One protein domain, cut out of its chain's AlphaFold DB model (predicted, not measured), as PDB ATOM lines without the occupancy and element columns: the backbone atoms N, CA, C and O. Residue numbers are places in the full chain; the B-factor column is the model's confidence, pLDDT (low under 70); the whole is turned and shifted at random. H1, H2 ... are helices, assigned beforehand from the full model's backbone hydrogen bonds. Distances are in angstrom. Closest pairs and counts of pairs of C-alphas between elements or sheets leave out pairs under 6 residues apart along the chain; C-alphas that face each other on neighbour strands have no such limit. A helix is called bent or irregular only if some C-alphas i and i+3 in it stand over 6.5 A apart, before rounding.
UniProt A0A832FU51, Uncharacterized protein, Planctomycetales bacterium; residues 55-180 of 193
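AT A GLANCE: This is residues 55 to 180 of the 193 residues of an uncharacterized protein of Planctomycetales bacterium (UniProt A0A832FU51). One long helix, H6, runs along most of the length of a loosely built rod, and a strand-free row of shorter helices, H2, H3 and H4, runs the opposite way along it, with H1 folded against H2 as a helical hairpin. At one end residues 111 to 122 and H5 make the turn back into H6; at the other end residues 163 to 169 stick out, and H7 folds back toward H1. The printed part has 126 residues, with seven named helices, H1 to H7 in chain order, and no named strand; the class is all helix. It is loose, with a radius of gyration of the C-alphas of 19.3 A, and spans 62 by 26 by 21 A.

IN THESE COORDINATES: H1, residues 55 to 74, begins at C-alpha 55 (47.801, -3.950, -50.840) and is 27.9 A long. H2, residues 77 to 90, is 19.6 A long and irregular: C-alphas 78 and 81 are 8.1 A apart. H3 is residues 93 to 99, 9.8 A. H4, residues 101 to 110, is 13.4 A long and irregular too: C-alphas 105 and 108 are 7.5 A apart. H5 is residues 123 to 128, 9.0 A. H6, residues 134 to 165, runs 47.3 A from C-alpha 134 (49.341, -3.897, -30.676) to C-alpha 165 (57.747, -37.772, -62.559). H7 is residues 169 to 177, 13.2 A, and ends at C-alpha 177 (46.685, -32.922, -50.062).

HOW THE PARTS SIT: The hub is H1, which touches H2, H3 and H7. H1 and H2 form a hairpin, opposite ways at 36 degrees, only just a steep tilt; the closest C-alphas, of Gly 64 and Ala 86, are 4.2 A apart. With residues 58 to 62 alone, H1 touches H3 at a shallow tilt of 10 degrees, opposite ways; the closest C-alphas are those of Ser 61 and Ala 93, 6.2 A. H1 and H7 only just touch, with 3 pairs of C-alphas within 8 A, and only at their ends; His 72 and Leu 174 have the closest C-alphas, 7.1 A. H6 touches H3 with residues 145 to 152 alone, opposite ways at 37 degrees, only just a steep tilt; the closest C-alphas, of Ala 93 and Trp 149, are 6.0 A apart. H6 is close but not clearly touching to H1, H2, H4 and H7; its closest C-alphas to H4 are those of Tyr 138 and Gly 104, 7.6 A. H5 is apart from H4 and H6. Every O i to N i+4 pair is within hydrogen-bond range in H1 and H3, against 6 of 10 in H2, 4 of 6 in H4, 1 of 2 in H5, 27 of 28 in H6 and 2 of 5 in H7, where 5 of 6 O i to N i+3 pairs are.

THE WHOLE: The two C-alphas farthest apart, of Thr 121 and Glu 167, are 63.2 A apart. The printed part has no cut. The link H4 to H5, 12 residues, is long; the other links are tight. Mean pLDDT of the printed part is 78.8, and residues 75 to 76, 117 to 120, 162 and 165 to 180 are under 70.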
ATOM      1  N   MET A  55      49.083  -3.241 -50.733       94.06
ATOM      2  CA  MET A  55      47.801  -3.950 -50.840       94.06
ATOM      3  C   MET A  55      47.498  -4.391 -52.275       94.06
ATOM      4  O   MET A  55      47.007  -5.502 -52.483       94.06
ATOM      5  N   PHE A  56      47.858  -3.573 -53.268       94.00
ATOM      6  CA  PHE A  56      47.751  -3.944 -54.677       94.00
ATOM      7  C   PHE A  56      48.589  -5.192 -54.999       94.00
ATOM      8  O   PHE A  56      48.042  -6.207 -55.435       94.00
ATOM      9  N   PHE A  57      49.894  -5.181 -54.710       92.31
ATOM     10  CA  PHE A  57      50.753  -6.344 -54.972       92.31
ATOM     11  C   PHE A  57      50.385  -7.567 -54.122       92.31
ATOM     12  O   PHE A  57      50.478  -8.703 -54.594       92.31
ATOM     13  N   LEU A  58      49.913  -7.349 -52.892       92.50
ATOM     14  CA  LEU A  58      49.440  -8.416 -52.016       92.50
ATOM     15  C   LEU A  58      48.243  -9.135 -52.644       92.50
ATOM     16  O   LEU A  58      48.247 -10.364 -52.722       92.50
ATOM     17  N   SER A  59      47.260  -8.384 -53.150       93.25
ATOM     18  CA  SER A  59      46.089  -8.950 -53.829       93.25
ATOM     19  C   SER A  59      46.459  -9.768 -55.071       93.25
ATOM     20  O   SER A  59      45.877 -10.827 -55.286       93.25
ATOM     21  N   LEU A  60      47.481  -9.356 -55.832       92.31
ATOM     22  CA  LEU A  60      47.987 -10.125 -56.973       92.31
ATOM     23  C   LEU A  60      48.628 -11.449 -56.535       92.31
ATOM     24  O   LEU A  60      48.385 -12.488 -57.149       92.31
ATOM     25  N   SER A  61      49.421 -11.436 -55.459       91.56
ATOM     26  CA  SER A  61      50.060 -12.653 -54.943       91.56
ATOM     27  C   SER A  61      49.037 -13.641 -54.367       91.56
ATOM     28  O   SER A  61      49.075 -14.832 -54.687       91.56
ATOM     29  N   LEU A  62      48.078 -13.148 -53.577       90.94
ATOM     30  CA  LEU A  62      46.972 -13.950 -53.047       90.94
ATOM     31  C   LEU A  62      46.017 -14.438 -54.135       90.94
ATOM     32  O   LEU A  62      45.590 -15.588 -54.085       90.94
ATOM     33  N   GLY A  63      45.722 -13.605 -55.132       91.06
ATOM     34  CA  GLY A  63      44.944 -13.994 -56.305       91.06
ATOM     35  C   GLY A  63      45.619 -15.131 -57.067       91.06
ATOM     36  O   GLY A  63      44.969 -16.118 -57.394       91.06
ATOM     37  N   GLY A  64      46.942 -15.058 -57.258       89.44
ATOM     38  CA  GLY A  64      47.732 -16.154 -57.823       89.44
ATOM     39  C   GLY A  64      47.620 -17.442 -57.004       89.44
ATOM     40  O   GLY A  64      47.309 -18.496 -57.554       89.44
ATOM     41  N   LEU A  65      47.786 -17.360 -55.680       87.44
ATOM     42  CA  LEU A  65      47.631 -18.512 -54.784       87.44
ATOM     43  C   LEU A  65      46.223 -19.129 -54.864       87.44
ATOM     44  O   LEU A  65      46.085 -20.350 -54.933       87.44
ATOM     45  N   PHE A  66      45.187 -18.294 -54.884       88.56
ATOM     46  CA  PHE A  66      43.797 -18.721 -55.015       88.56
ATOM     47  C   PHE A  66      43.536 -19.413 -56.359       88.56
ATOM     48  O   PHE A  66      42.955 -20.496 -56.381       88.56
ATOM     49  N   LEU A  67      44.019 -18.848 -57.470       87.88
ATOM     50  CA  LEU A  67      43.885 -19.457 -58.797       87.88
ATOM     51  C   LEU A  67      44.594 -20.811 -58.881       87.88
ATOM     52  O   LEU A  67      44.055 -21.742 -59.476       87.88
ATOM     53  N   VAL A  68      45.761 -20.955 -58.242       84.56
ATOM     54  CA  VAL A  68      46.430 -22.257 -58.117       84.56
ATOM     55  C   VAL A  68      45.529 -23.241 -57.372       84.56
ATOM     56  O   VAL A  68      45.323 -24.348 -57.859       84.56
ATOM     57  N   LEU A  69      44.954 -22.863 -56.228       84.06
ATOM     58  CA  LEU A  69      44.062 -23.743 -55.462       84.06
ATOM     59  C   LEU A  69      42.830 -24.176 -56.271       84.06
ATOM     60  O   LEU A  69      42.508 -25.360 -56.301       84.06
ATOM     61  N   VAL A  70      42.184 -23.237 -56.965       85.50
ATOM     62  CA  VAL A  70      41.018 -23.495 -57.825       85.50
ATOM     63  C   VAL A  70      41.375 -24.456 -58.956       85.50
ATOM     64  O   VAL A  70      40.646 -25.415 -59.198       85.50
ATOM     65  N   HIS A  71      42.521 -24.260 -59.612       81.12
ATOM     66  CA  HIS A  71      42.963 -25.136 -60.697       81.12
ATOM     67  C   HIS A  71      43.103 -26.596 -60.246       81.12
ATOM     68  O   HIS A  71      42.672 -27.506 -60.950       81.12
ATOM     69  N   HIS A  72      43.654 -26.810 -59.049       75.75
ATOM     70  CA  HIS A  72      43.810 -28.140 -58.459       75.75
ATOM     71  C   HIS A  72      42.495 -28.732 -57.934       75.75
ATOM     72  O   HIS A  72      42.396 -29.946 -57.786       75.75
ATOM     73  N   LEU A  73      41.498 -27.899 -57.623       80.38
ATOM     74  CA  LEU A  73      40.200 -28.355 -57.130       80.38
ATOM     75  C   LEU A  73      39.283 -28.832 -58.263       80.38
ATOM     76  O   LEU A  73      38.560 -29.809 -58.089       80.38
ATOM     77  N   PHE A  74      39.313 -28.147 -59.407       80.38
ATOM     78  CA  PHE A  74      38.411 -28.412 -60.532       80.38
ATOM     79  C   PHE A  74      39.036 -29.235 -61.668       80.38
ATOM     80  O   PHE A  74      38.361 -29.454 -62.671       80.38
ATOM     81  N   ASP A  75      40.299 -29.672 -61.550       69.19
ATOM     82  CA  ASP A  75      41.026 -30.420 -62.597       69.19
ATOM     83  C   ASP A  75      40.904 -29.738 -63.990       69.19
ATOM     84  O   ASP A  75      40.691 -30.364 -65.031       69.19
ATOM     85  N   ALA A  76      41.000 -28.402 -64.012       69.31
ATOM     86  CA  ALA A  76      40.642 -27.575 -65.165       69.31
ATOM     87  C   ALA A  76      41.729 -27.565 -66.261       69.31
ATOM     88  O   ALA A  76      42.574 -26.671 -66.313       69.31
ATOM     89  N   GLY A  77      41.673 -28.514 -67.201       70.44
ATOM     90  CA  GLY A  77      42.679 -28.696 -68.266       70.44
ATOM     91  C   GLY A  77      42.912 -27.512 -69.224       70.44
ATOM     92  O   GLY A  77      43.934 -27.464 -69.900       70.44
ATOM     93  N   TRP A  78      42.022 -26.517 -69.273       75.44
ATOM     94  CA  TRP A  78      42.173 -25.335 -70.135       75.44
ATOM     95  C   TRP A  78      43.089 -24.246 -69.546       75.44
ATOM     96  O   TRP A  78      43.545 -23.364 -70.269       75.44
ATOM     97  N   SER A  79      43.401 -24.298 -68.246       72.25
ATOM     98  CA  SER A  79      44.191 -23.262 -67.553       72.25
ATOM     99  C   SER A  79      45.655 -23.657 -67.308       72.25
ATOM    100  O   SER A  79      46.341 -23.062 -66.479       72.25
ATOM    101  N   VAL A  80      46.176 -24.613 -68.086       72.50
ATOM    102  CA  VAL A  80      47.575 -25.077 -68.003       72.50
ATOM    103  C   VAL A  80      48.601 -23.938 -68.181       72.50
ATOM    104  O   VAL A  80      49.543 -23.883 -67.385       72.50
ATOM    105  N   PRO A  81      48.443 -22.976 -69.119       78.12
ATOM    106  CA  PRO A  81      49.369 -21.840 -69.221       78.12
ATOM    107  C   PRO A  81      49.274 -20.883 -68.024       78.12
ATOM    108  O   PRO A  81      50.288 -20.377 -67.538       78.12
ATOM    109  N   LEU A  82      48.057 -20.665 -67.516       81.12
ATOM    110  CA  LEU A  82      47.793 -19.783 -66.378       81.12
ATOM    111  C   LEU A  82      48.348 -20.358 -65.073       81.12
ATOM    112  O   LEU A  82      48.776 -19.591 -64.212       81.12
ATOM    113  N   ARG A  83      48.415 -21.691 -64.945       79.38
ATOM    114  CA  ARG A  83      48.961 -22.379 -63.769       79.38
ATOM    115  C   ARG A  83      50.378 -21.915 -63.447       79.38
ATOM    116  O   ARG A  83      50.650 -21.525 -62.318       79.38
ATOM    117  N   ARG A  84      51.266 -21.881 -64.445       80.81
ATOM    118  CA  ARG A  84      52.670 -21.483 -64.244       80.81
ATOM    119  C   ARG A  84      52.807 -20.017 -63.833       80.81
ATOM    120  O   ARG A  84      53.640 -19.704 -62.985       80.81
ATOM    121  N   LEU A  85      51.991 -19.123 -64.397       85.31
ATOM    122  CA  LEU A  85      51.963 -17.709 -64.001       85.31
ATOM    123  C   LEU A  85      51.447 -17.545 -62.568       85.31
ATOM    124  O   LEU A  85      52.071 -16.860 -61.759       85.31
ATOM    125  N   ALA A  86      50.351 -18.221 -62.230       85.38
ATOM    126  CA  ALA A  86      49.755 -18.180 -60.901       85.38
ATOM    127  C   ALA A  86      50.692 -18.767 -59.826       85.38
ATOM    128  O   ALA A  86      50.808 -18.206 -58.739       85.38
ATOM    129  N   GLU A  87      51.440 -19.826 -60.144       83.94
ATOM    130  CA  GLU A  87      52.487 -20.378 -59.275       83.94
ATOM    131  C   GLU A  87      53.635 -19.388 -59.046       83.94
ATOM    132  O   GLU A  87      54.103 -19.248 -57.912       83.94
ATOM    133  N   HIS A  88      54.072 -18.665 -60.084       86.06
ATOM    134  CA  HIS A  88      55.071 -17.604 -59.926       86.06
ATOM    135  C   HIS A  88      54.547 -16.484 -59.024       86.06
ATOM    136  O   HIS A  88      55.258 -16.071 -58.111       86.06
ATOM    137  N   LEU A  89      53.294 -16.053 -59.199       85.56
ATOM    138  CA  LEU A  89      52.653 -15.052 -58.337       85.56
ATOM    139  C   LEU A  89      52.504 -15.533 -56.883       85.56
ATOM    140  O   LEU A  89      52.748 -14.773 -55.944       85.56
ATOM    141  N   ALA A  90      52.188 -16.812 -56.673       84.12
ATOM    142  CA  ALA A  90      52.141 -17.418 -55.345       84.12
ATOM    143  C   ALA A  90      53.531 -17.465 -54.680       84.12
ATOM    144  O   ALA A  90      53.640 -17.359 -53.454       84.12
ATOM    145  N   CYS A  91      54.608 -17.568 -55.468       82.25
ATOM    146  CA  CYS A  91      55.986 -17.495 -54.975       82.25
ATOM    147  C   CYS A  91      56.403 -16.093 -54.512       82.25
ATOM    148  O   CYS A  91      57.458 -15.982 -53.892       82.25
ATOM    149  N   LEU A  92      55.606 -15.045 -54.765       85.31
ATOM    150  CA  LEU A  92      55.852 -13.719 -54.191       85.31
ATOM    151  C   LEU A  92      55.427 -13.605 -52.721       85.31
ATOM    152  O   LEU A  92      55.936 -12.721 -52.041       85.31
ATOM    153  N   ALA A  93      54.583 -14.497 -52.190       83.44
ATOM    154  CA  ALA A  93      54.186 -14.504 -50.774       83.44
ATOM    155  C   ALA A  93      55.354 -14.313 -49.770       83.44
ATOM    156  O   ALA A  93      55.232 -13.476 -48.873       83.44
ATOM    157  N   PRO A  94      56.508 -15.005 -49.909       82.81
ATOM    158  CA  PRO A  94      57.691 -14.759 -49.083       82.81
ATOM    159  C   PRO A  94      58.267 -13.344 -49.188       82.81
ATOM    160  O   PRO A  94      58.682 -12.768 -48.184       82.81
ATOM    161  N   VAL A  95      58.293 -12.783 -50.394       88.12
ATOM    162  CA  VAL A  95      58.801 -11.432 -50.651       88.12
ATOM    163  C   VAL A  95      57.855 -10.395 -50.048       88.12
ATOM    164  O   VAL A  95      58.311  -9.443 -49.421       88.12
ATOM    165  N   MET A  96      56.542 -10.624 -50.149       89.19
ATOM    166  CA  MET A  96      55.526  -9.767 -49.537       89.19
ATOM    167  C   MET A  96      55.645  -9.733 -48.010       89.19
ATOM    168  O   MET A  96      55.489  -8.670 -47.421       89.19
ATOM    169  N   ALA A  97      56.012 -10.845 -47.364       88.31
ATOM    170  CA  ALA A  97      56.262 -10.860 -45.920       88.31
ATOM    171  C   ALA A  97      57.440  -9.951 -45.514       88.31
ATOM    172  O   ALA A  97      57.379  -9.287 -44.483       88.31
ATOM    173  N   VAL A  98      58.495  -9.871 -46.333       89.81
ATOM    174  CA  VAL A  98      59.614  -8.938 -46.104       89.81
ATOM    175  C   VAL A  98      59.183  -7.494 -46.375       89.81
ATOM    176  O   VAL A  98      59.489  -6.600 -45.588       89.81
ATOM    177  N   ALA A  99      58.414  -7.264 -47.442       90.19
ATOM    178  CA  ALA A  99      57.860  -5.951 -47.775       90.19
ATOM    179  C   ALA A  99      56.826  -5.442 -46.746       90.19
ATOM    180  O   ALA A  99      56.471  -4.270 -46.751       90.19
ATOM    181  N   TRP A 100      56.359  -6.289 -45.830       91.94
ATOM    182  CA  TRP A 100      55.498  -5.865 -44.730       91.94
ATOM    183  C   TRP A 100      56.263  -5.159 -43.596       91.94
ATOM    184  O   TRP A 100      55.670  -4.398 -42.834       91.94
ATOM    185  N   VAL A 101      57.585  -5.351 -43.483       90.31
ATOM    186  CA  VAL A 101      58.394  -4.803 -42.376       90.31
ATOM    187  C   VAL A 101      58.282  -3.274 -42.250       90.31
ATOM    188  O   VAL A 101      58.020  -2.809 -41.139       90.31
ATOM    189  N   PRO A 102      58.395  -2.471 -43.331       87.81
ATOM    190  CA  PRO A 102      58.199  -1.024 -43.237       87.81
ATOM    191  C   PRO A 102      56.800  -0.641 -42.736       87.81
ATOM    192  O   PRO A 102      56.673   0.287 -41.942       87.81
ATOM    193  N   ILE A 103      55.756  -1.383 -43.124       89.94
ATOM    194  CA  ILE A 103      54.384  -1.148 -42.643       89.94
ATOM    195  C   ILE A 103      54.301  -1.409 -41.146       89.94
ATOM    196  O   ILE A 103      53.707  -0.608 -40.440       89.94
ATOM    197  N   GLY A 104      54.918  -2.488 -40.657       88.81
ATOM    198  CA  GLY A 104      54.986  -2.776 -39.227       88.81
ATOM    199  C   GLY A 104      55.644  -1.640 -38.439       88.81
ATOM    200  O   GLY A 104      55.123  -1.229 -37.411       88.81
ATOM    201  N   VAL A 105      56.741  -1.069 -38.943       89.38
ATOM    202  CA  VAL A 105      57.435   0.046 -38.272       89.38
ATOM    203  C   VAL A 105      56.599   1.331 -38.279       89.38
ATOM    204  O   VAL A 105      56.511   2.008 -37.255       89.38
ATOM    205  N   LEU A 106      55.951   1.663 -39.401       89.12
ATOM    206  CA  LEU A 106      55.097   2.853 -39.511       89.12
ATOM    207  C   LEU A 106      53.672   2.635 -38.964       89.12
ATOM    208  O   LEU A 106      52.894   3.590 -38.903       89.12
ATOM    209  N   ALA A 107      53.311   1.418 -38.547       87.25
ATOM    210  CA  ALA A 107      51.949   1.049 -38.156       87.25
ATOM    211  C   ALA A 107      51.333   1.989 -37.103       87.25
ATOM    212  O   ALA A 107      50.194   2.411 -37.307       87.25
ATOM    213  N   PRO A 108      52.050   2.416 -36.038       86.69
ATOM    214  CA  PRO A 108      51.486   3.345 -35.065       86.69
ATOM    215  C   PRO A 108      51.112   4.707 -35.656       86.69
ATOM    216  O   PRO A 108      50.230   5.364 -35.125       86.69
ATOM    217  N   GLN A 109      51.778   5.158 -36.721       86.06
ATOM    218  CA  GLN A 109      51.495   6.439 -37.385       86.06
ATOM    219  C   GLN A 109      50.389   6.298 -38.441       86.06
ATOM    220  O   GLN A 109      49.609   7.221 -38.649       86.06
ATOM    221  N   LEU A 110      50.311   5.131 -39.083       86.00
ATOM    222  CA  LEU A 110      49.295   4.779 -40.077       86.00
ATOM    223  C   LEU A 110      47.916   4.525 -39.459       86.00
ATOM    224  O   LEU A 110      46.897   4.856 -40.067       86.00
ATOM    225  N   TYR A 111      47.884   3.914 -38.274       86.88
ATOM    226  CA  TYR A 111      46.671   3.454 -37.611       86.88
ATOM    227  C   TYR A 111      46.407   4.258 -36.330       86.88
ATOM    228  O   TYR A 111      47.005   3.958 -35.294       86.88
ATOM    229  N   PRO A 112      45.471   5.230 -36.347       84.31
ATOM    230  CA  PRO A 112      45.212   6.099 -35.195       84.31
ATOM    231  C   PRO A 112      44.863   5.331 -33.915       84.31
ATOM    232  O   PRO A 112      45.307   5.690 -32.827       84.31
ATOM    233  N   TRP A 113      44.148   4.209 -34.045       81.81
ATOM    234  CA  TRP A 113      43.757   3.348 -32.926       81.81
ATOM    235  C   TRP A 113      44.936   2.701 -32.183       81.81
ATOM    236  O   TRP A 113      44.772   2.278 -31.045       81.81
ATOM    237  N   MET A 114      46.137   2.654 -32.773       83.44
ATOM    238  CA  MET A 114      47.342   2.177 -32.082       83.44
ATOM    239  C   MET A 114      47.943   3.220 -31.126       83.44
ATOM    240  O   MET A 114      48.794   2.867 -30.307       83.44
ATOM    241  N   GLN A 115      47.558   4.494 -31.229       80.12
ATOM    242  CA  GLN A 115      48.067   5.564 -30.360       80.12
ATOM    243  C   GLN A 115      47.114   5.918 -29.219       80.12
ATOM    244  O   GLN A 115      47.520   6.605 -28.287       80.12
ATOM    245  N   ILE A 116      45.868   5.443 -29.275       77.00
ATOM    246  CA  ILE A 116      44.860   5.738 -28.260       77.00
ATOM    247  C   ILE A 116      45.277   5.060 -26.950       77.00
ATOM    248  O   ILE A 116      45.351   3.834 -26.866       77.00
ATOM    249  N   ALA A 117      45.605   5.879 -25.948       67.56
ATOM    250  CA  ALA A 117      46.068   5.427 -24.638       67.56
ATOM    251  C   ALA A 117      44.931   4.867 -23.769       67.56
ATOM    252  O   ALA A 117      45.185   3.993 -22.945       67.56
ATOM    253  N   ASP A 118      43.698   5.340 -23.978       69.50
ATOM    254  CA  ASP A 118      42.513   4.881 -23.258       69.50
ATOM    255  C   ASP A 118      41.441   4.342 -24.228       69.50
ATOM    256  O   ASP A 118      40.768   5.115 -24.912       69.50
ATOM    257  N   PRO A 119      41.256   3.015 -24.311       66.25
ATOM    258  CA  PRO A 119      40.219   2.394 -25.134       66.25
ATOM    259  C   PRO A 119      38.784   2.752 -24.726       66.25
ATOM    260  O   PRO A 119      37.867   2.500 -25.506       66.25
ATOM    261  N   ALA A 120      38.565   3.295 -23.521       64.06
ATOM    262  CA  ALA A 120      37.236   3.636 -23.014       64.06
ATOM    263  C   ALA A 120      36.664   4.932 -23.614       64.06
ATOM    264  O   ALA A 120      35.455   5.147 -23.549       64.06
ATOM    265  N   THR A 121      37.495   5.776 -24.235       70.56
ATOM    266  CA  THR A 121      37.034   7.028 -24.859       70.56
ATOM    267  C   THR A 121      36.255   6.797 -26.152       70.56
ATOM    268  O   THR A 121      35.523   7.682 -26.589       70.56
ATOM    269  N   ASP A 122      36.406   5.625 -26.776       71.44
ATOM    270  CA  ASP A 122      35.725   5.262 -28.018       71.44
ATOM    271  C   ASP A 122      35.041   3.895 -27.880       71.44
ATOM    272  O   ASP A 122      35.676   2.834 -27.877       71.44
ATOM    273  N   HIS A 123      33.707   3.914 -27.805       73.00
ATOM    274  CA  HIS A 123      32.882   2.709 -27.697       73.00
ATOM    275  C   HIS A 123      33.140   1.702 -28.834       73.00
ATOM    276  O   HIS A 123      33.048   0.490 -28.611       73.00
ATOM    277  N   ALA A 124      33.489   2.175 -30.039       74.12
ATOM    278  CA  ALA A 124      33.778   1.312 -31.182       74.12
ATOM    279  C   ALA A 124      35.134   0.600 -31.049       74.12
ATOM    280  O   ALA A 124      35.279  -0.542 -31.503       74.12
ATOM    281  N   LEU A 125      36.113   1.247 -30.406       76.06
ATOM    282  CA  LEU A 125      37.414   0.651 -30.112       76.06
ATOM    283  C   LEU A 125      37.312  -0.340 -28.954       76.06
ATOM    284  O   LEU A 125      37.859  -1.435 -29.059       76.06
ATOM    285  N   HIS A 126      36.561  -0.009 -27.901       75.12
ATOM    286  CA  HIS A 126      36.404  -0.867 -26.725       75.12
ATOM    287  C   HIS A 126      35.881  -2.269 -27.087       75.12
ATOM    288  O   HIS A 126      36.418  -3.280 -26.633       75.12
ATOM    289  N   ALA A 127      34.889  -2.356 -27.983       79.25
ATOM    290  CA  ALA A 127      34.337  -3.634 -28.445       79.25
ATOM    291  C   ALA A 127      35.332  -4.483 -29.264       79.25
ATOM    292  O   ALA A 127      35.220  -5.706 -29.307       79.25
ATOM    293  N   LYS A 128      36.309  -3.848 -29.924       78.88
ATOM    294  CA  LYS A 128      37.291  -4.503 -30.810       78.88
ATOM    295  C   LYS A 128      38.691  -4.567 -30.212       78.88
ATOM    296  O   LYS A 128      39.593  -5.119 -30.841       78.88
ATOM    297  N   HIS A 129      38.873  -4.042 -29.004       78.19
ATOM    298  CA  HIS A 129      40.168  -3.871 -28.360       78.19
ATOM    299  C   HIS A 129      40.932  -5.193 -28.251       78.19
ATOM    300  O   HIS A 129      42.122  -5.234 -28.530       78.19
ATOM    301  N   GLN A 130      40.235  -6.301 -27.965       80.00
ATOM    302  CA  GLN A 130      40.842  -7.635 -27.899       80.00
ATOM    303  C   GLN A 130      41.622  -7.997 -29.175       80.00
ATOM    304  O   GLN A 130      42.728  -8.529 -29.083       80.00
ATOM    305  N   LEU A 131      41.078  -7.659 -30.351       77.88
ATOM    306  CA  LEU A 131      41.702  -7.917 -31.650       77.88
ATOM    307  C   LEU A 131      42.641  -6.782 -32.092       77.88
ATOM    308  O   LEU A 131      43.678  -7.045 -32.696       77.88
ATOM    309  N   LEU A 132      42.294  -5.530 -31.776       82.00
ATOM    310  CA  LEU A 132      43.034  -4.313 -32.146       82.00
ATOM    311  C   LEU A 132      44.131  -3.929 -31.137       82.00
ATOM    312  O   LEU A 132      44.623  -2.805 -31.125       82.00
ATOM    313  N   ASN A 133      44.571  -4.871 -30.308       85.81
ATOM    314  CA  ASN A 133      45.750  -4.699 -29.471       85.81
ATOM    315  C   ASN A 133      47.026  -4.738 -30.320       85.81
ATOM    316  O   ASN A 133      47.167  -5.616 -31.171       85.81
ATOM    317  N   LYS A 134      48.012  -3.877 -30.022       85.50
ATOM    318  CA  LYS A 134      49.341  -3.897 -30.676       85.50
ATOM    319  C   LYS A 134      49.927  -5.316 -30.792       85.50
ATOM    320  O   LYS A 134      50.158  -5.751 -31.919       85.50
ATOM    321  N   PRO A 135      50.131  -6.078 -29.694       88.44
ATOM    322  CA  PRO A 135      50.719  -7.417 -29.786       88.44
ATOM    323  C   PRO A 135      49.853  -8.391 -30.592       88.44
ATOM    324  O   PRO A 135      50.392  -9.202 -31.341       88.44
ATOM    325  N   MET A 136      48.523  -8.288 -30.491       89.06
ATOM    326  CA  MET A 136      47.603  -9.148 -31.237       89.06
ATOM    327  C   MET A 136      47.657  -8.856 -32.738       89.06
ATOM    328  O   MET A 136      47.683  -9.786 -33.537       89.06
ATOM    329  N   TRP A 137      47.746  -7.586 -33.132       89.62
ATOM    330  CA  TRP A 137      47.862  -7.180 -34.530       89.62
ATOM    331  C   TRP A 137      49.165  -7.678 -35.170       89.62
ATOM    332  O   TRP A 137      49.126  -8.272 -36.253       89.62
ATOM    333  N   TYR A 138      50.311  -7.523 -34.487       91.38
ATOM    334  CA  TYR A 138      51.591  -8.078 -34.955       91.38
ATOM    335  C   TYR A 138      51.552  -9.611 -34.995       91.38
ATOM    336  O   TYR A 138      51.963 -10.212 -35.988       91.38
ATOM    337  N   GLY A 139      51.018 -10.247 -33.947       92.75
ATOM    338  CA  GLY A 139      50.902 -11.703 -33.857       92.75
ATOM    339  C   GLY A 139      50.027 -12.296 -34.960       92.75
ATOM    340  O   GLY A 139      50.437 -13.245 -35.629       92.75
ATOM    341  N   LEU A 140      48.856 -11.703 -35.209       91.81
ATOM    342  CA  LEU A 140      47.953 -12.118 -36.281       91.81
ATOM    343  C   LEU A 140      48.589 -11.922 -37.659       91.81
ATOM    344  O   LEU A 140      48.497 -12.812 -38.500       91.81
ATOM    345  N   SER A 141      49.273 -10.796 -37.879       91.56
ATOM    346  CA  SER A 141      49.973 -10.528 -39.140       91.56
ATOM    347  C   SER A 141      51.016 -11.609 -39.430       91.56
ATOM    348  O   SER A 141      50.992 -12.222 -40.498       91.56
ATOM    349  N   VAL A 142      51.877 -11.920 -38.454       92.19
ATOM    350  CA  VAL A 142      52.886 -12.985 -38.584       92.19
ATOM    351  C   VAL A 142      52.231 -14.346 -38.820       92.19
ATOM    352  O   VAL A 142      52.681 -15.094 -39.689       92.19
ATOM    353  N   LEU A 143      51.155 -14.667 -38.095       93.81
ATOM    354  CA  LEU A 143      50.423 -15.924 -38.254       93.81
ATOM    355  C   LEU A 143      49.857 -16.077 -39.672       93.81
ATOM    356  O   LEU A 143      50.038 -17.120 -40.299       93.81
ATOM    357  N   ILE A 144      49.210 -15.037 -40.198       91.94
ATOM    358  CA  ILE A 144      48.627 -15.039 -41.543       91.94
ATOM    359  C   ILE A 144      49.721 -15.225 -42.602       91.94
ATOM    360  O   ILE A 144      49.597 -16.105 -43.459       91.94
ATOM    361  N   PHE A 145      50.829 -14.477 -42.514       90.62
ATOM    362  CA  PHE A 145      51.951 -14.662 -43.439       90.62
ATOM    363  C   PHE A 145      52.559 -16.056 -43.332       90.62
ATOM    364  O   PHE A 145      52.862 -16.653 -44.362       90.62
ATOM    365  N   ALA A 146      52.698 -16.610 -42.125       91.44
ATOM    366  CA  ALA A 146      53.201 -17.965 -41.929       91.44
ATOM    367  C   ALA A 146      52.291 -19.010 -42.593       91.44
ATOM    368  O   ALA A 146      52.788 -19.920 -43.262       91.44
ATOM    369  N   ILE A 147      50.969 -18.862 -42.469       91.06
ATOM    370  CA  ILE A 147      49.992 -19.744 -43.118       91.06
ATOM    371  C   ILE A 147      50.134 -19.662 -44.641       91.06
ATOM    372  O   ILE A 147      50.360 -20.688 -45.286       91.06
ATOM    373  N   TRP A 148      50.069 -18.464 -45.228       89.25
ATOM    374  CA  TRP A 148      50.183 -18.286 -46.683       89.25
ATOM    375  C   TRP A 148      51.509 -18.793 -47.227       89.25
ATOM    376  O   TRP A 148      51.559 -19.469 -48.255       89.25
ATOM    377  N   TRP A 149      52.584 -18.524 -46.502       87.31
ATOM    378  CA  TRP A 149      53.911 -19.004 -46.815       87.31
ATOM    379  C   TRP A 149      53.971 -20.542 -46.843       87.31
ATOM    380  O   TRP A 149      54.516 -21.130 -47.781       87.31
ATOM    381  N   VAL A 150      53.407 -21.217 -45.833       88.56
ATOM    382  CA  VAL A 150      53.374 -22.687 -45.769       88.56
ATOM    383  C   VAL A 150      52.549 -23.260 -46.918       88.56
ATOM    384  O   VAL A 150      53.007 -24.202 -47.569       88.56
ATOM    385  N   VAL A 151      51.370 -22.694 -47.189       86.06
ATOM    386  CA  VAL A 151      50.489 -23.133 -48.282       86.06
ATOM    387  C   VAL A 151      51.191 -22.961 -49.632       86.06
ATOM    388  O   VAL A 151      51.314 -23.933 -50.378       86.06
ATOM    389  N   SER A 152      51.751 -21.780 -49.904       85.44
ATOM    390  CA  SER A 152      52.485 -21.483 -51.141       85.44
ATOM    391  C   SER A 152      53.670 -22.436 -51.355       85.44
ATOM    392  O   SER A 152      53.781 -23.071 -52.407       85.44
ATOM    393  N   ARG A 153      54.520 -22.646 -50.331       83.06
ATOM    394  CA  ARG A 153      55.651 -23.590 -50.431       83.06
ATOM    395  C   ARG A 153      55.195 -25.021 -50.709       83.06
ATOM    396  O   ARG A 153      55.863 -25.727 -51.466       83.06
ATOM    397  N   ARG A 154      54.121 -25.481 -50.057       81.44
ATOM    398  CA  ARG A 154      53.624 -26.852 -50.234       81.44
ATOM    399  C   ARG A 154      53.107 -27.073 -51.648       81.44
ATOM    400  O   ARG A 154      53.540 -28.031 -52.276       81.44
ATOM    401  N   LEU A 155      52.263 -26.172 -52.150       79.44
ATOM    402  CA  LEU A 155      51.724 -26.256 -53.510       79.44
ATOM    403  C   LEU A 155      52.843 -26.255 -54.552       79.44
ATOM    404  O   LEU A 155      52.886 -27.134 -55.408       79.44
ATOM    405  N   ARG A 156      53.821 -25.351 -54.411       77.25
ATOM    406  CA  ARG A 156      54.985 -25.311 -55.303       77.25
ATOM    407  C   ARG A 156      55.775 -26.616 -55.279       77.25
ATOM    408  O   ARG A 156      56.194 -27.103 -56.323       77.25
ATOM    409  N   ARG A 157      56.017 -27.175 -54.091       77.38
ATOM    410  CA  ARG A 157      56.786 -28.416 -53.956       77.38
ATOM    411  C   ARG A 157      56.091 -29.578 -54.661       77.38
ATOM    412  O   ARG A 157      56.772 -30.350 -55.320       77.38
ATOM    413  N   ILE A 158      54.769 -29.666 -54.538       74.88
ATOM    414  CA  ILE A 158      53.981 -30.708 -55.197       74.88
ATOM    415  C   ILE A 158      54.025 -30.514 -56.711       74.88
ATOM    416  O   ILE A 158      54.368 -31.465 -57.400       74.88
ATOM    417  N   SER A 159      53.800 -29.292 -57.210       71.38
ATOM    418  CA  SER A 159      53.871 -28.966 -58.645       71.38
ATOM    419  C   SER A 159      55.220 -29.370 -59.268       71.38
ATOM    420  O   SER A 159      55.268 -30.118 -60.244       71.38
ATOM    421  N   LEU A 160      56.333 -29.011 -58.614       74.44
ATOM    422  CA  LEU A 160      57.686 -29.389 -59.050       74.44
ATOM    423  C   LEU A 160      57.960 -30.899 -58.995       74.44
ATOM    424  O   LEU A 160      58.823 -31.389 -59.720       74.44
ATOM    425  N   GLU A 161      57.299 -31.631 -58.097       76.31
ATOM    426  CA  GLU A 161      57.392 -33.090 -58.039       76.31
ATOM    427  C   GLU A 161      56.605 -33.728 -59.201       76.31
ATOM    428  O   GLU A 161      57.117 -34.667 -59.804       76.31
ATOM    429  N   GLN A 162      55.446 -33.178 -59.602       65.94
ATOM    430  CA  GLN A 162      54.683 -33.691 -60.757       65.94
ATOM    431  C   GLN A 162      55.420 -33.484 -62.082       65.94
ATOM    432  O   GLN A 162      55.443 -34.393 -62.911       65.94
ATOM    433  N   ASP A 163      56.058 -32.322 -62.258       70.69
ATOM    434  CA  ASP A 163      56.826 -31.999 -63.468       70.69
ATOM    435  C   ASP A 163      58.039 -32.933 -63.664       70.69
ATOM    436  O   ASP A 163      58.497 -33.119 -64.788       70.69
ATOM    437  N   LYS A 164      58.562 -33.539 -62.586       71.25
ATOM    438  CA  LYS A 164      59.700 -34.474 -62.643       71.25
ATOM    439  C   LYS A 164      59.299 -35.910 -62.958       71.25
ATOM    440  O   LYS A 164      60.077 -36.616 -63.588       71.25
ATOM    441  N   THR A 165      58.147 -36.361 -62.467       63.38
ATOM    442  CA  THR A 165      57.747 -37.772 -62.559       63.38
ATOM    443  C   THR A 165      56.867 -38.078 -63.767       63.38
ATOM    444  O   THR A 165      56.828 -39.225 -64.179       63.38
ATOM    445  N   GLY A 166      56.137 -37.106 -64.334       56.47
ATOM    446  CA  GLY A 166      55.286 -37.315 -65.522       56.47
ATOM    447  C   GLY A 166      54.093 -38.281 -65.352       56.47
ATOM    448  O   GLY A 166      53.276 -38.406 -66.258       56.47
ATOM    449  N   GLU A 167      53.958 -38.951 -64.204       45.12
ATOM    450  CA  GLU A 167      52.943 -39.980 -63.947       45.12
ATOM    451  C   GLU A 167      51.577 -39.438 -63.479       45.12
ATOM    452  O   GLU A 167      51.475 -38.623 -62.554       45.12
ATOM    453  N   ALA A 168      50.498 -40.014 -64.028       49.62
ATOM    454  CA  ALA A 168      49.094 -39.730 -63.690       49.62
ATOM    455  C   ALA A 168      48.699 -40.061 -62.229       49.62
ATOM    456  O   ALA A 168      47.688 -39.569 -61.726       49.62
ATOM    457  N   ALA A 169      49.514 -40.837 -61.503       47.47
ATOM    458  CA  ALA A 169      49.312 -41.129 -60.079       47.47
ATOM    459  C   ALA A 169      49.445 -39.877 -59.183       47.47
ATOM    460  O   ALA A 169      48.936 -39.838 -58.057       47.47
ATOM    461  N   CYS A 170      50.102 -38.822 -59.681       47.19
ATOM    462  CA  CYS A 170      50.281 -37.569 -58.954       47.19
ATOM    463  C   CYS A 170      48.975 -36.753 -58.827       47.19
ATOM    464  O   CYS A 170      48.779 -36.047 -57.835       47.19
ATOM    465  N   THR A 171      48.031 -36.929 -59.756       47.84
ATOM    466  CA  THR A 171      46.698 -36.297 -59.728       47.84
ATOM    467  C   THR A 171      45.855 -36.788 -58.542       47.84
ATOM    468  O   THR A 171      45.149 -36.010 -57.905       47.84
ATOM    469  N   HIS A 172      46.005 -38.056 -58.136       49.69
ATOM    470  CA  HIS A 172      45.322 -38.596 -56.952       49.69
ATOM    471  C   HIS A 172      45.924 -38.071 -55.626       49.69
ATOM    472  O   HIS A 172      45.205 -37.851 -54.651       49.69
ATOM    473  N   LYS A 173      47.240 -37.803 -55.585       50.41
ATOM    474  CA  LYS A 173      47.940 -37.221 -54.416       50.41
ATOM    475  C   LYS A 173      47.563 -35.752 -54.174       50.41
ATOM    476  O   LYS A 173      47.505 -35.324 -53.019       50.41
ATOM    477  N   LEU A 174      47.246 -34.999 -55.228       49.81
ATOM    478  CA  LEU A 174      46.726 -33.630 -55.128       49.81
ATOM    479  C   LEU A 174      45.369 -33.570 -54.420       49.81
ATOM    480  O   LEU A 174      45.187 -32.733 -53.536       49.81
ATOM    481  N   ARG A 175      44.473 -34.514 -54.731       53.44
ATOM    482  CA  ARG A 175      43.116 -34.608 -54.168       53.44
ATOM    483  C   ARG A 175      43.104 -34.916 -52.658       53.44
ATOM    484  O   ARG A 175      42.205 -34.492 -51.943       53.44
ATOM    485  N   VAL A 176      44.131 -35.608 -52.156       51.03
ATOM    486  CA  VAL A 176      44.318 -35.890 -50.716       51.03
ATOM    487  C   VAL A 176      45.016 -34.732 -49.990       51.03
ATOM    488  O   VAL A 176      44.738 -34.465 -48.821       51.03
ATOM    489  N   THR A 177      45.907 -34.011 -50.675       47.22
ATOM    490  CA  THR A 177      46.685 -32.922 -50.062       47.22
ATOM    491  C   THR A 177      45.871 -31.637 -49.884       47.22
ATOM    492  O   THR A 177      46.143 -30.872 -48.958       47.22
ATOM    493  N   SER A 178      44.849 -31.417 -50.714       42.62
ATOM    494  CA  SER A 178      43.846 -30.359 -50.522       42.62
ATOM    495  C   SER A 178      42.901 -30.640 -49.348       42.62
ATOM    496  O   SER A 178      42.428 -29.699 -48.718       42.62
ATOM    497  N   ALA A 179      42.670 -31.913 -49.008       44.09
ATOM    498  CA  ALA A 179      41.768 -32.299 -47.925       44.09
ATOM    499  C   ALA A 179      42.416 -32.231 -46.531       44.09
ATOM    500  O   ALA A 179      41.738 -31.940 -45.550       44.09
ATOM    501  N   ILE A 180      43.714 -32.525 -46.404       45.19
ATOM    502  CA  ILE A 180      44.335 -32.723 -45.090       45.19
ATOM    503  C   ILE A 180      45.688 -32.013 -45.035       45.19
ATOM    504  O   ILE A 180      46.709 -32.471 -45.551       45.19
TER     505      ILE A 180